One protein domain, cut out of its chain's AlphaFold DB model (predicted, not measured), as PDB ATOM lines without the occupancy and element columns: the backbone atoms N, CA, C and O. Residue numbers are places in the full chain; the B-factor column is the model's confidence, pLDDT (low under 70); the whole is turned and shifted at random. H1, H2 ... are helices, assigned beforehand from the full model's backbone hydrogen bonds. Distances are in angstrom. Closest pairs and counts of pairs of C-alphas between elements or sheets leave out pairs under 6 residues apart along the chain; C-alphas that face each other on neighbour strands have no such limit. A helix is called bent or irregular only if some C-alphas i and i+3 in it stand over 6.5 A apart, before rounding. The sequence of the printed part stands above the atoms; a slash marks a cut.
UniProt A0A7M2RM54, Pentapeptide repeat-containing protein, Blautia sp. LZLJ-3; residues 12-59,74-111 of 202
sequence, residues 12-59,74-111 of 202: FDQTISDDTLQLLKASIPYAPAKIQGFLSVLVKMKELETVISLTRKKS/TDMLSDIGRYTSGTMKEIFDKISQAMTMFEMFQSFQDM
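Overview. This is residues 12 to 59 and 74 to 111 of the 202 residues of the protein "Pentapeptide repeat-containing protein" of Blautia sp. LZLJ-3 (UniProt A0A7M2RM54). Two separate helical hairpins, long H3 with H2 and long H5 with short H4, make a flat, extended shape; short H1 packs on H3, and residues 101 to 111 stick out. The printed part has 86 residues with five named helices, H1 to H5 in order, and no named strand: all helix. The radius of gyration of the C-alphas is 20.9 A, and the spans are 66 by 35 by 17 A.

Along the chain. H3, residues 33 to 58, is 37.9 A long from C-alpha 33 at (-12.901, 21.967, -22.677). H2 is residues 19 to 30, H1 12 to 16 and H4 74 to 81. H5, residues 87 to 109, is 32.8 A long and ends at (11.460, 46.476, 31.641). H2 and H3 are only just irregular: C-alphas 26 and 29, and 34 and 37, are 6.9 A apart.

Arrangement. H3 touches H2 with residues 36 to 46 alone, at a shallow tilt of 21 degrees, opposite ways; the closest C-alphas, of Ile 28 and Gln 36, are 5.6 A apart. H1 and H3 only just touch, with 3 pairs of C-alphas within 8 A, closest Ile 16 and Thr 50 at 5.7 A. H4 and H5 touch, closest C-alphas Gly 81 and Phe 92 at 5.9 A, at a shallow tilt of 5 degrees, opposite ways. H3 is apart from H4 and H5. Every O i to N i+4 pair is within hydrogen-bond range in H1, H4 and H5, against 6 of 8 in H2 and 20 of 22 in H3.

Size, cuts and confidence. Residues 60 to 73 are not printed; C-alphas 59 and 74 are 27.0 A apart across the cut. The links printed whole are tight. Residues 57 to 59 and 109 to 111 have pLDDT under 70.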
ATOM      1  N   PHE A  12     -11.354  29.974   6.404       82.00
ATOM      2  CA  PHE A  12     -12.293  30.767   5.621       82.00
ATOM      3  C   PHE A  12     -12.801  29.989   4.399       82.00
ATOM      4  O   PHE A  12     -14.012  29.870   4.220       82.00
ATOM      5  N   ASP A  13     -11.912  29.362   3.626       84.19
ATOM      6  CA  ASP A  13     -12.299  28.555   2.458       84.19
ATOM      7  C   ASP A  13     -13.171  27.352   2.828       84.19
ATOM      8  O   ASP A  13     -14.103  27.022   2.091       84.19
ATOM      9  N   GLN A  14     -12.923  26.732   3.987       82.56
ATOM     10  CA  GLN A  14     -13.760  25.649   4.523       82.56
ATOM     11  C   GLN A  14     -15.191  26.112   4.805       82.56
ATOM     12  O   GLN A  14     -16.126  25.338   4.643       82.56
ATOM     13  N   THR A  15     -15.379  27.371   5.207       82.31
ATOM     14  CA  THR A  15     -16.726  27.913   5.449       82.31
ATOM     15  C   THR A  15     -17.482  28.269   4.173       82.31
ATOM     16  O   THR A  15     -18.702  28.396   4.216       82.31
ATOM     17  N   ILE A  16     -16.774  28.452   3.059       85.06
ATOM     18  CA  ILE A  16     -17.344  28.868   1.767       85.06
ATOM     19  C   ILE A  16     -17.574  27.670   0.843       85.06
ATOM     20  O   ILE A  16     -18.407  27.730  -0.058       85.06
ATOM     21  N   SER A  17     -16.809  26.596   1.034       83.81
ATOM     22  CA  SER A  17     -16.813  25.434   0.154       83.81
ATOM     23  C   SER A  17     -17.673  24.304   0.718       83.81
ATOM     24  O   SER A  17     -17.312  23.715   1.730       83.81
ATOM     25  N   ASP A  18     -18.730  23.925  -0.002       84.38
ATOM     26  CA  ASP A  18     -19.539  22.732   0.295       84.38
ATOM     27  C   ASP A  18     -18.986  21.469  -0.392       84.38
ATOM     28  O   ASP A  18     -18.371  21.558  -1.457       84.38
ATOM     29  N   ASP A  19     -19.275  20.276   0.142       86.50
ATOM     30  CA  ASP A  19     -18.855  18.984  -0.439       86.50
ATOM     31  C   ASP A  19     -19.275  18.830  -1.911       86.50
ATOM     32  O   ASP A  19     -18.519  18.349  -2.757       86.50
ATOM     33  N   THR A  20     -20.482  19.289  -2.247       85.56
ATOM     34  CA  THR A  20     -21.017  19.254  -3.616       85.56
ATOM     35  C   THR A  20     -20.297  20.236  -4.537       85.56
ATOM     36  O   THR A  20     -20.068  19.937  -5.710       85.56
ATOM     37  N   LEU A  21     -19.896  21.392  -4.007       88.88
ATOM     38  CA  LEU A  21     -19.161  22.423  -4.730       88.88
ATOM     39  C   LEU A  21     -17.706  22.004  -4.958       88.88
ATOM     40  O   LEU A  21     -17.160  22.246  -6.033       88.88
ATOM     41  N   GLN A  22     -17.096  21.328  -3.984       90.44
ATOM     42  CA  GLN A  22     -15.770  20.728  -4.118       90.44
ATOM     43  C   GLN A  22     -15.782  19.573  -5.118       90.44
ATOM     44  O   GLN A  22     -14.894  19.510  -5.964       90.44
ATOM     45  N   LEU A  23     -16.813  18.720  -5.097       91.44
ATOM     46  CA  LEU A  23     -16.996  17.673  -6.103       91.44
ATOM     47  C   LEU A  23     -17.153  18.273  -7.504       91.44
ATOM     48  O   LEU A  23     -16.500  17.825  -8.448       91.44
ATOM     49  N   LEU A  24     -17.968  19.323  -7.639       90.44
ATOM     50  CA  LEU A  24     -18.137  20.031  -8.904       90.44
ATOM     51  C   LEU A  24     -16.807  20.630  -9.374       90.44
ATOM     52  O   LEU A  24     -16.416  20.402 -10.515       90.44
ATOM     53  N   LYS A  25     -16.070  21.312  -8.491       92.88
ATOM     54  CA  LYS A  25     -14.744  21.882  -8.770       92.88
ATOM     55  C   LYS A  25     -13.736  20.808  -9.198       92.88
ATOM     56  O   LYS A  25     -13.049  20.987 -10.199       92.88
ATOM     57  N   ALA A  26     -13.695  19.678  -8.494       92.81
ATOM     58  CA  ALA A  26     -12.821  18.546  -8.798       92.81
ATOM     59  C   ALA A  26     -13.196  17.842 -10.110       92.81
ATOM     60  O   ALA A  26     -12.338  17.233 -10.744       92.81
ATOM     61  N   SER A  27     -14.457  17.941 -10.541       92.50
ATOM     62  CA  SER A  27     -14.910  17.398 -11.823       92.50
ATOM     63  C   SER A  27     -14.525  18.266 -13.031       92.50
ATOM     64  O   SER A  27     -14.482  17.749 -14.146       92.50
ATOM     65  N   ILE A  28     -14.195  19.556 -12.831       94.69
ATOM     66  CA  ILE A  28     -13.890  20.503 -13.922       94.69
ATOM     67  C   ILE A  28     -12.785  19.983 -14.854       94.69
ATOM     68  O   ILE A  28     -13.027  19.976 -16.059       94.69
ATOM     69  N   PRO A  29     -11.623  19.490 -14.380       93.19
ATOM     70  CA  PRO A  29     -10.555  19.013 -15.265       93.19
ATOM     71  C   PRO A  29     -10.977  17.856 -16.180       93.19
ATOM     72  O   PRO A  29     -10.411  17.677 -17.254       93.19
ATOM     73  N   TYR A  30     -11.988  17.086 -15.768       94.88
ATOM     74  CA  TYR A  30     -12.520  15.949 -16.518       94.88
ATOM     75  C   TYR A  30     -13.673  16.337 -17.452       94.88
ATOM     76  O   TYR A  30     -14.087  15.537 -18.292       94.88
ATOM     77  N   ALA A  31     -14.207  17.553 -17.326       91.50
ATOM     78  CA  ALA A  31     -15.259  18.052 -18.197       91.50
ATOM     79  C   ALA A  31     -14.696  18.434 -19.584       91.50
ATOM     80  O   ALA A  31     -13.537  18.838 -19.687       91.50
ATOM     81  N   PRO A  32     -15.489  18.365 -20.669       92.56
ATOM     82  CA  PRO A  32     -15.061  18.831 -21.988       92.56
ATOM     83  C   PRO A  32     -14.608  20.299 -21.972       92.56
ATOM     84  O   PRO A  32     -15.292  21.143 -21.396       92.56
ATOM     85  N   ALA A  33     -13.515  20.627 -22.672       90.25
ATOM     86  CA  ALA A  33     -12.901  21.967 -22.677       90.25
ATOM     87  C   ALA A  33     -13.899  23.114 -22.938       90.25
ATOM     88  O   ALA A  33     -13.815  24.174 -22.324       90.25
ATOM     89  N   LYS A  34     -14.906  22.868 -23.785       91.69
ATOM     90  CA  LYS A  34     -15.976  23.827 -24.097       91.69
ATOM     91  C   LYS A  34     -16.788  24.259 -22.867       91.69
ATOM     92  O   LYS A  34     -17.259  25.389 -22.830       91.69
ATOM     93  N   ILE A  35     -16.973  23.376 -21.883       91.38
ATOM     94  CA  ILE A  35     -17.766  23.662 -20.678       91.38
ATOM     95  C   ILE A  35     -16.909  23.916 -19.437       91.38
ATOM     96  O   ILE A  35     -17.432  24.448 -18.467       91.38
ATOM     97  N   GLN A  36     -15.610  23.592 -19.454       94.19
ATOM     98  CA  GLN A  36     -14.716  23.835 -18.313       94.19
ATOM     99  C   GLN A  36     -14.714  25.303 -17.883       94.19
ATOM    100  O   GLN A  36     -14.863  25.590 -16.697       94.19
ATOM    101  N   GLY A  37     -14.609  26.229 -18.843       92.06
ATOM    102  CA  GLY A  37     -14.659  27.667 -18.565       92.06
ATOM    103  C   GLY A  37     -15.983  28.081 -17.922       92.06
ATOM    104  O   GLY A  37     -15.991  28.733 -16.882       92.06
ATOM    105  N   PHE A  38     -17.105  27.620 -18.482       93.62
ATOM    106  CA  PHE A  38     -18.435  27.886 -17.933       93.62
ATOM    107  C   PHE A  38     -18.605  27.326 -16.510       93.62
ATOM    108  O   PHE A  38     -19.069  28.036 -15.622       93.62
ATOM    109  N   LEU A  39     -18.193  26.077 -16.270       91.31
ATOM    110  CA  LEU A  39     -18.266  25.437 -14.954       91.31
ATOM    111  C   LEU A  39     -17.353  26.121 -13.929       91.31
ATOM    112  O   LEU A  39     -17.751  26.281 -12.779       91.31
ATOM    113  N   SER A  40     -16.165  26.565 -14.342       92.62
ATOM    114  CA  SER A  40     -15.245  27.328 -13.492       92.62
ATOM    115  C   SER A  40     -15.873  28.641 -13.029       92.62
ATOM    116  O   SER A  40     -15.913  28.929 -11.830       92.62
ATOM    117  N   VAL A  41     -16.461  29.395 -13.963       94.19
ATOM    118  CA  VAL A  41     -17.182  30.636 -13.651       94.19
ATOM    119  C   VAL A  41     -18.380  30.357 -12.741       94.19
ATOM    120  O   VAL A  41     -18.560  31.053 -11.744       94.19
ATOM    121  N   LEU A  42     -19.162  29.311 -13.024       93.56
ATOM    122  CA  LEU A  42     -20.312  28.924 -12.206       93.56
ATOM    123  C   LEU A  42     -19.909  28.585 -10.763       93.56
ATOM    124  O   LEU A  42     -20.543  29.060  -9.822       93.56
ATOM    125  N   VAL A  43     -18.849  27.792 -10.580       94.00
ATOM    126  CA  VAL A  43     -18.316  27.454  -9.252       94.00
ATOM    127  C   VAL A  43     -17.891  28.719  -8.516       94.00
ATOM    128  O   VAL A  43     -18.255  28.892  -7.356       94.00
ATOM    129  N   LYS A  44     -17.198  29.648  -9.185       94.88
ATOM    130  CA  LYS A  44     -16.787  30.915  -8.563       94.88
ATOM    131  C   LYS A  44     -17.969  31.805  -8.195       94.88
ATOM    132  O   LYS A  44     -17.961  32.403  -7.123       94.88
ATOM    133  N   MET A  45     -19.011  31.852  -9.023       92.94
ATOM    134  CA  MET A  45     -20.249  32.559  -8.685       92.94
ATOM    135  C   MET A  45     -20.924  31.957  -7.448       92.94
ATOM    136  O   MET A  45     -21.396  32.701  -6.592       92.94
ATOM    137  N   LYS A  46     -20.934  30.627  -7.321       89.50
ATOM    138  CA  LYS A  46     -21.504  29.932  -6.158       89.50
ATOM    139  C   LYS A  46     -20.704  30.152  -4.875       89.50
ATOM    140  O   LYS A  46     -21.293  30.390  -3.821       89.50
ATOM    141  N   GLU A  47     -19.376  30.142  -4.955       91.38
ATOM    142  CA  GLU A  47     -18.522  30.518  -3.822       91.38
ATOM    143  C   GLU A  47     -18.775  31.969  -3.400       91.38
ATOM    144  O   GLU A  47     -18.954  32.248  -2.217       91.38
ATOM    145  N   LEU A  48     -18.868  32.891  -4.361       92.50
ATOM    146  CA  LEU A  48     -19.146  34.298  -4.084       92.50
ATOM    147  C   LEU A  48     -20.525  34.500  -3.440       92.50
ATOM    148  O   LEU A  48     -20.646  35.249  -2.470       92.50
ATOM    149  N   GLU A  49     -21.560  33.821  -3.939       90.00
ATOM    150  CA  GLU A  49     -22.899  33.816  -3.334       90.00
ATOM    151  C   GLU A  49     -22.822  33.395  -1.858       90.00
ATOM    152  O   GLU A  49     -23.383  34.055  -0.977       90.00
ATOM    153  N   THR A  50     -22.038  32.354  -1.579       88.56
ATOM    154  CA  THR A  50     -21.815  31.837  -0.226       88.56
ATOM    155  C   THR A  50     -21.084  32.859   0.649       88.56
ATOM    156  O   THR A  50     -21.564  33.166   1.743       88.56
ATOM    157  N   VAL A  51     -20.012  33.494   0.160       89.12
ATOM    158  CA  VAL A  51     -19.292  34.584   0.857       89.12
ATOM    159  C   VAL A  51     -20.219  35.748   1.212       89.12
ATOM    160  O   VAL A  51     -20.215  36.246   2.346       89.12
ATOM    161  N   ILE A  52     -21.043  36.184   0.256       88.06
ATOM    162  CA  ILE A  52     -22.005  37.273   0.455       88.06
ATOM    163  C   ILE A  52     -23.031  36.880   1.525       88.06
ATOM    164  O   ILE A  52     -23.358  37.693   2.395       88.06
ATOM    165  N   SER A  53     -23.514  35.635   1.507       86.69
ATOM    166  CA  SER A  53     -24.456  35.130   2.511       86.69
ATOM    167  C   SER A  53     -23.849  35.101   3.923       86.69
ATOM    168  O   SER A  53     -24.484  35.557   4.878       86.69
ATOM    169  N   LEU A  54     -22.592  34.659   4.053       83.88
ATOM    170  CA  LEU A  54     -21.865  34.598   5.323       83.88
ATOM    171  C   LEU A  54     -21.656  35.993   5.912       83.88
ATOM    172  O   LEU A  54     -21.867  36.195   7.108       83.88
ATOM    173  N   THR A  55     -21.298  36.963   5.071       78.94
ATOM    174  CA  THR A  55     -21.075  38.355   5.486       78.94
ATOM    175  C   THR A  55     -22.372  39.002   5.974       78.94
ATOM    176  O   THR A  55     -22.400  39.617   7.042       78.94
ATOM    177  N   ARG A  56     -23.485  38.788   5.259       77.81
ATOM    178  CA  ARG A  56     -24.812  39.280   5.671       77.81
ATOM    179  C   ARG A  56     -25.299  38.633   6.972       77.81
ATOM    180  O   ARG A  56     -25.899  39.314   7.793       77.81
ATOM    181  N   LYS A  57     -25.006  37.347   7.193       67.69
ATOM    182  CA  LYS A  57     -25.388  36.615   8.414       67.69
ATOM    183  C   LYS A  57     -24.528  36.990   9.631       67.69
ATOM    184  O   LYS A  57     -25.058  37.111  10.733       67.69
ATOM    185  N   LYS A  58     -23.217  37.218   9.453       57.88
ATOM    186  CA  LYS A  58     -22.297  37.659  10.527       57.88
ATOM    187  C   LYS A  58     -22.569  39.087  11.007       57.88
ATOM    188  O   LYS A  58     -22.370  39.356  12.190       57.88
ATOM    189  N   SER A  59     -23.081  39.969  10.142       52.75
ATOM    190  CA  SER A  59     -23.505  41.328  10.523       52.75
ATOM    191  C   SER A  59     -24.558  41.341  11.641       52.75
ATOM    192  O   SER A  59     -24.607  42.301  12.405       52.75
ATOM    193  N   THR A  74       1.014  37.232  18.210       77.50
ATOM    194  CA  THR A  74       1.954  36.132  17.960       77.50
ATOM    195  C   THR A  74       1.242  34.834  17.579       77.50
ATOM    196  O   THR A  74       1.628  34.199  16.595       77.50
ATOM    197  N   ASP A  75       0.146  34.490  18.255       80.31
ATOM    198  CA  ASP A  75      -0.668  33.315  17.916       80.31
ATOM    199  C   ASP A  75      -1.314  33.463  16.537       80.31
ATOM    200  O   ASP A  75      -1.270  32.545  15.717       80.31
ATOM    201  N   MET A  76      -1.853  34.648  16.231       82.88
ATOM    202  CA  MET A  76      -2.427  34.942  14.916       82.88
ATOM    203  C   MET A  76      -1.374  34.861  13.801       82.88
ATOM    204  O   MET A  76      -1.647  34.330  12.723       82.88
ATOM    205  N   LEU A  77      -0.169  35.378  14.043       81.62
ATOM    206  CA  LEU A  77       0.922  35.326  13.075       81.62
ATOM    207  C   LEU A  77       1.389  33.893  12.824       81.62
ATOM    208  O   LEU A  77       1.553  33.515  11.667       81.62
ATOM    209  N   SER A  78       1.529  33.081  13.871       80.88
ATOM    210  CA  SER A  78       1.824  31.648  13.748       80.88
ATOM    211  C   SER A  78       0.743  30.924  12.928       80.88
ATOM    212  O   SER A  78       1.017  30.155  11.999       80.88
ATOM    213  N   ASP A  79      -0.516  31.268  13.195       82.19
ATOM    214  CA  ASP A  79      -1.690  30.711  12.540       82.19
ATOM    215  C   ASP A  79      -1.841  31.098  11.061       82.19
ATOM    216  O   ASP A  79      -2.423  30.340  10.277       82.19
ATOM    217  N   ILE A  80      -1.324  32.255  10.660       83.25
ATOM    218  CA  ILE A  80      -1.256  32.677   9.257       83.25
ATOM    219  C   ILE A  80      -0.001  32.100   8.595       83.25
ATOM    220  O   ILE A  80      -0.069  31.645   7.452       83.25
ATOM    221  N   GLY A  81       1.120  32.042   9.319       81.75
ATOM    222  CA  GLY A  81       2.409  31.538   8.842       81.75
ATOM    223  C   GLY A  81       2.346  30.103   8.313       81.75
ATOM    224  O   GLY A  81       3.001  29.778   7.328       81.75
ATOM    225  N   ARG A  82       1.471  29.254   8.866       82.62
ATOM    226  CA  ARG A  82       1.216  27.890   8.347       82.62
ATOM    227  C   ARG A  82       0.600  27.826   6.941       82.62
ATOM    228  O   ARG A  82       0.550  26.741   6.370       82.62
ATOM    229  N   TYR A  83       0.112  28.942   6.403       82.62
ATOM    230  CA  TYR A  83      -0.411  29.045   5.036       82.62
ATOM    231  C   TYR A  83       0.552  29.766   4.085       82.62
ATOM    232  O   TYR A  83       0.228  29.947   2.911       82.62
ATOM    233  N   THR A  84       1.727  30.186   4.563       82.62
ATOM    234  CA  THR A  84       2.744  30.847   3.741       82.62
ATOM    235  C   THR A  84       3.854  29.869   3.346       82.62
ATOM    236  O   THR A  84       4.018  28.793   3.922       82.62
ATOM    237  N   SER A  85       4.603  30.190   2.291       81.12
ATOM    238  CA  SER A  85       5.687  29.346   1.772       81.12
ATOM    239  C   SER A  85       6.823  30.202   1.210       81.12
ATOM    240  O   SER A  85       6.629  31.383   0.912       81.12
ATOM    241  N   GLY A  86       8.015  29.611   1.081       84.38
ATOM    242  CA  GLY A  86       9.214  30.294   0.582       84.38
ATOM    243  C   GLY A  86       9.613  31.496   1.443       84.38
ATOM    244  O   GLY A  86       9.549  31.440   2.669       84.38
ATOM    245  N   THR A  87       9.963  32.606   0.793       85.38
ATOM    246  CA  THR A  87      10.388  33.866   1.431       85.38
ATOM    247  C   THR A  87       9.384  34.384   2.462       85.38
ATOM    248  O   THR A  87       9.775  34.930   3.490       85.38
ATOM    249  N   MET A  88       8.080  34.200   2.229       82.25
ATOM    250  CA  MET A  88       7.057  34.671   3.165       82.25
ATOM    251  C   MET A  88       7.130  33.920   4.491       82.25
ATOM    252  O   MET A  88       6.994  34.539   5.540       82.25
ATOM    253  N   LYS A  89       7.420  32.617   4.462       84.31
ATOM    254  CA  LYS A  89       7.600  31.840   5.688       84.31
ATOM    255  C   LYS A  89       8.797  32.350   6.491       84.31
ATOM    256  O   LYS A  89       8.668  32.580   7.684       84.31
ATOM    257  N   GLU A  90       9.913  32.638   5.821       85.69
ATOM    258  CA  GLU A  90      11.099  33.210   6.473       85.69
ATOM    259  C   GLU A  90      10.820  34.579   7.108       85.69
ATOM    260  O   GLU A  90      11.336  34.886   8.181       85.69
ATOM    261  N   ILE A  91      10.008  35.417   6.456       87.56
ATOM    262  CA  ILE A  91       9.590  36.714   7.004       87.56
ATOM    263  C   ILE A  91       8.718  36.507   8.247       87.56
ATOM    264  O   ILE A  91       8.944  37.171   9.258       87.56
ATOM    265  N   PHE A  92       7.762  35.575   8.200       86.31
ATOM    266  CA  PHE A  92       6.931  35.228   9.355       86.31
ATOM    267  C   PHE A  92       7.771  34.705  10.528       86.31
ATOM    268  O   PHE A  92       7.581  35.166  11.653       86.31
ATOM    269  N   ASP A  93       8.749  33.832  10.270       83.31
ATOM    270  CA  ASP A  93       9.649  33.298  11.298       83.31
ATOM    271  C   ASP A  93      10.493  34.413  11.943       83.31
ATOM    272  O   ASP A  93      10.624  34.473  13.168       83.31
ATOM    273  N   LYS A  94      11.016  35.349  11.137       86.12
ATOM    274  CA  LYS A  94      11.786  36.507  11.623       86.12
ATOM    275  C   LYS A  94      10.937  37.452  12.471       86.12
ATOM    276  O   LYS A  94      11.385  37.883  13.532       86.12
ATOM    277  N   ILE A  95       9.715  37.765  12.032       86.38
ATOM    278  CA  ILE A  95       8.795  38.625  12.792       86.38
ATOM    279  C   ILE A  95       8.391  37.939  14.101       86.38
ATOM    280  O   ILE A  95       8.399  38.584  15.147       86.38
ATOM    281  N   SER A  96       8.105  36.634  14.076       83.38
ATOM    282  CA  SER A  96       7.753  35.869  15.278       83.38
ATOM    283  C   SER A  96       8.895  35.843  16.300       83.38
ATOM    284  O   SER A  96       8.656  36.024  17.495       83.38
ATOM    285  N   GLN A  97      10.142  35.660  15.847       84.88
ATOM    286  CA  GLN A  97      11.322  35.732  16.716       84.88
ATOM    287  C   GLN A  97      11.509  37.134  17.305       84.88
ATOM    288  O   GLN A  97      11.734  37.264  18.507       84.88
ATOM    289  N   ALA A  98      11.358  38.181  16.489       84.75
ATOM    290  CA  ALA A  98      11.461  39.563  16.951       84.75
ATOM    291  C   ALA A  98      10.382  39.907  17.993       84.75
ATOM    292  O   ALA A  98      10.693  40.550  18.992       84.75
ATOM    293  N   MET A  99       9.141  39.440  17.809       81.69
ATOM    294  CA  MET A  99       8.072  39.631  18.795       81.69
ATOM    295  C   MET A  99       8.348  38.887  20.100       81.69
ATOM    296  O   MET A  99       8.203  39.476  21.163       81.69
ATOM    297  N   THR A 100       8.830  37.644  20.033       82.00
ATOM    298  CA  THR A 100       9.212  36.883  21.238       82.00
ATOM    299  C   THR A 100      10.324  37.603  22.007       82.00
ATOM    300  O   THR A 100      10.284  37.715  23.230       82.00
ATOM    301  N   MET A 101      11.312  38.143  21.287       82.81
ATOM    302  CA  MET A 101      12.389  38.930  21.885       82.81
ATOM    303  C   MET A 101      11.874  40.244  22.490       82.81
ATOM    304  O   MET A 101      12.347  40.660  23.543       82.81
ATOM    305  N   PHE A 102      10.893  40.882  21.852       83.31
ATOM    306  CA  PHE A 102      10.261  42.103  22.343       83.31
ATOM    307  C   PHE A 102       9.414  41.862  23.598       83.31
ATOM    308  O   PHE A 102       9.514  42.640  24.541       83.31
ATOM    309  N   GLU A 103       8.647  40.773  23.656       78.88
ATOM    310  CA  GLU A 103       7.924  40.347  24.861       78.88
ATOM    311  C   GLU A 103       8.900  40.047  26.006       78.88
ATOM    312  O   GLU A 103       8.695  40.499  27.130       78.88
ATOM    313  N   MET A 104      10.015  39.365  25.714       80.19
ATOM    314  CA  MET A 104      11.074  39.135  26.698       80.19
ATOM    315  C   MET A 104      11.667  40.465  27.193       80.19
ATOM    316  O   MET A 104      11.823  40.658  28.395       80.19
ATOM    317  N   PHE A 105      11.941  41.415  26.297       79.38
ATOM    318  CA  PHE A 105      12.457  42.739  26.653       79.38
ATOM    319  C   PHE A 105      11.463  43.570  27.477       79.38
ATOM    320  O   PHE A 105      11.864  44.152  28.483       79.38
ATOM    321  N   GLN A 106      10.177  43.585  27.115       72.88
ATOM    322  CA  GLN A 106       9.132  44.209  27.932       72.88
ATOM    323  C   GLN A 106       9.048  43.556  29.309       72.88
ATOM    324  O   GLN A 106       9.047  44.262  30.306       72.88
ATOM    325  N   SER A 107       9.110  42.221  29.386       72.00
ATOM    326  CA  SER A 107       9.100  41.515  30.671       72.00
ATOM    327  C   SER A 107      10.289  41.880  31.568       72.00
ATOM    328  O   SER A 107      10.149  41.871  32.786       72.00
ATOM    329  N   PHE A 108      11.438  42.247  30.987       71.75
ATOM    330  CA  PHE A 108      12.584  42.782  31.727       71.75
ATOM    331  C   PHE A 108      12.425  44.256  32.113       71.75
ATOM    332  O   PHE A 108      12.942  44.650  33.152       71.75
ATOM    333  N   GLN A 109      11.745  45.075  31.306       63.59
ATOM    334  CA  GLN A 109      11.460  46.476  31.641       63.59
ATOM    335  C   GLN A 109      10.375  46.617  32.712       63.59
ATOM    336  O   GLN A 109      10.492  47.469  33.589       63.59
ATOM    337  N   ASP A 110       9.356  45.762  32.659       59.06
ATOM    338  CA  ASP A 110       8.285  45.673  33.655       59.06
ATOM    339  C   ASP A 110       8.759  44.982  34.946       59.06
ATOM    340  O   ASP A 110       8.080  45.027  35.977       59.06
ATOM    341  N   MET A 111       9.942  44.355  34.917       53.66
ATOM    342  CA  MET A 111      10.612  43.841  36.104       53.66
ATOM    343  C   MET A 111      11.160  45.020  36.916       53.66
ATOM    344  O   MET A 111      12.203  45.592  36.609       53.66
TER     345      MET A 111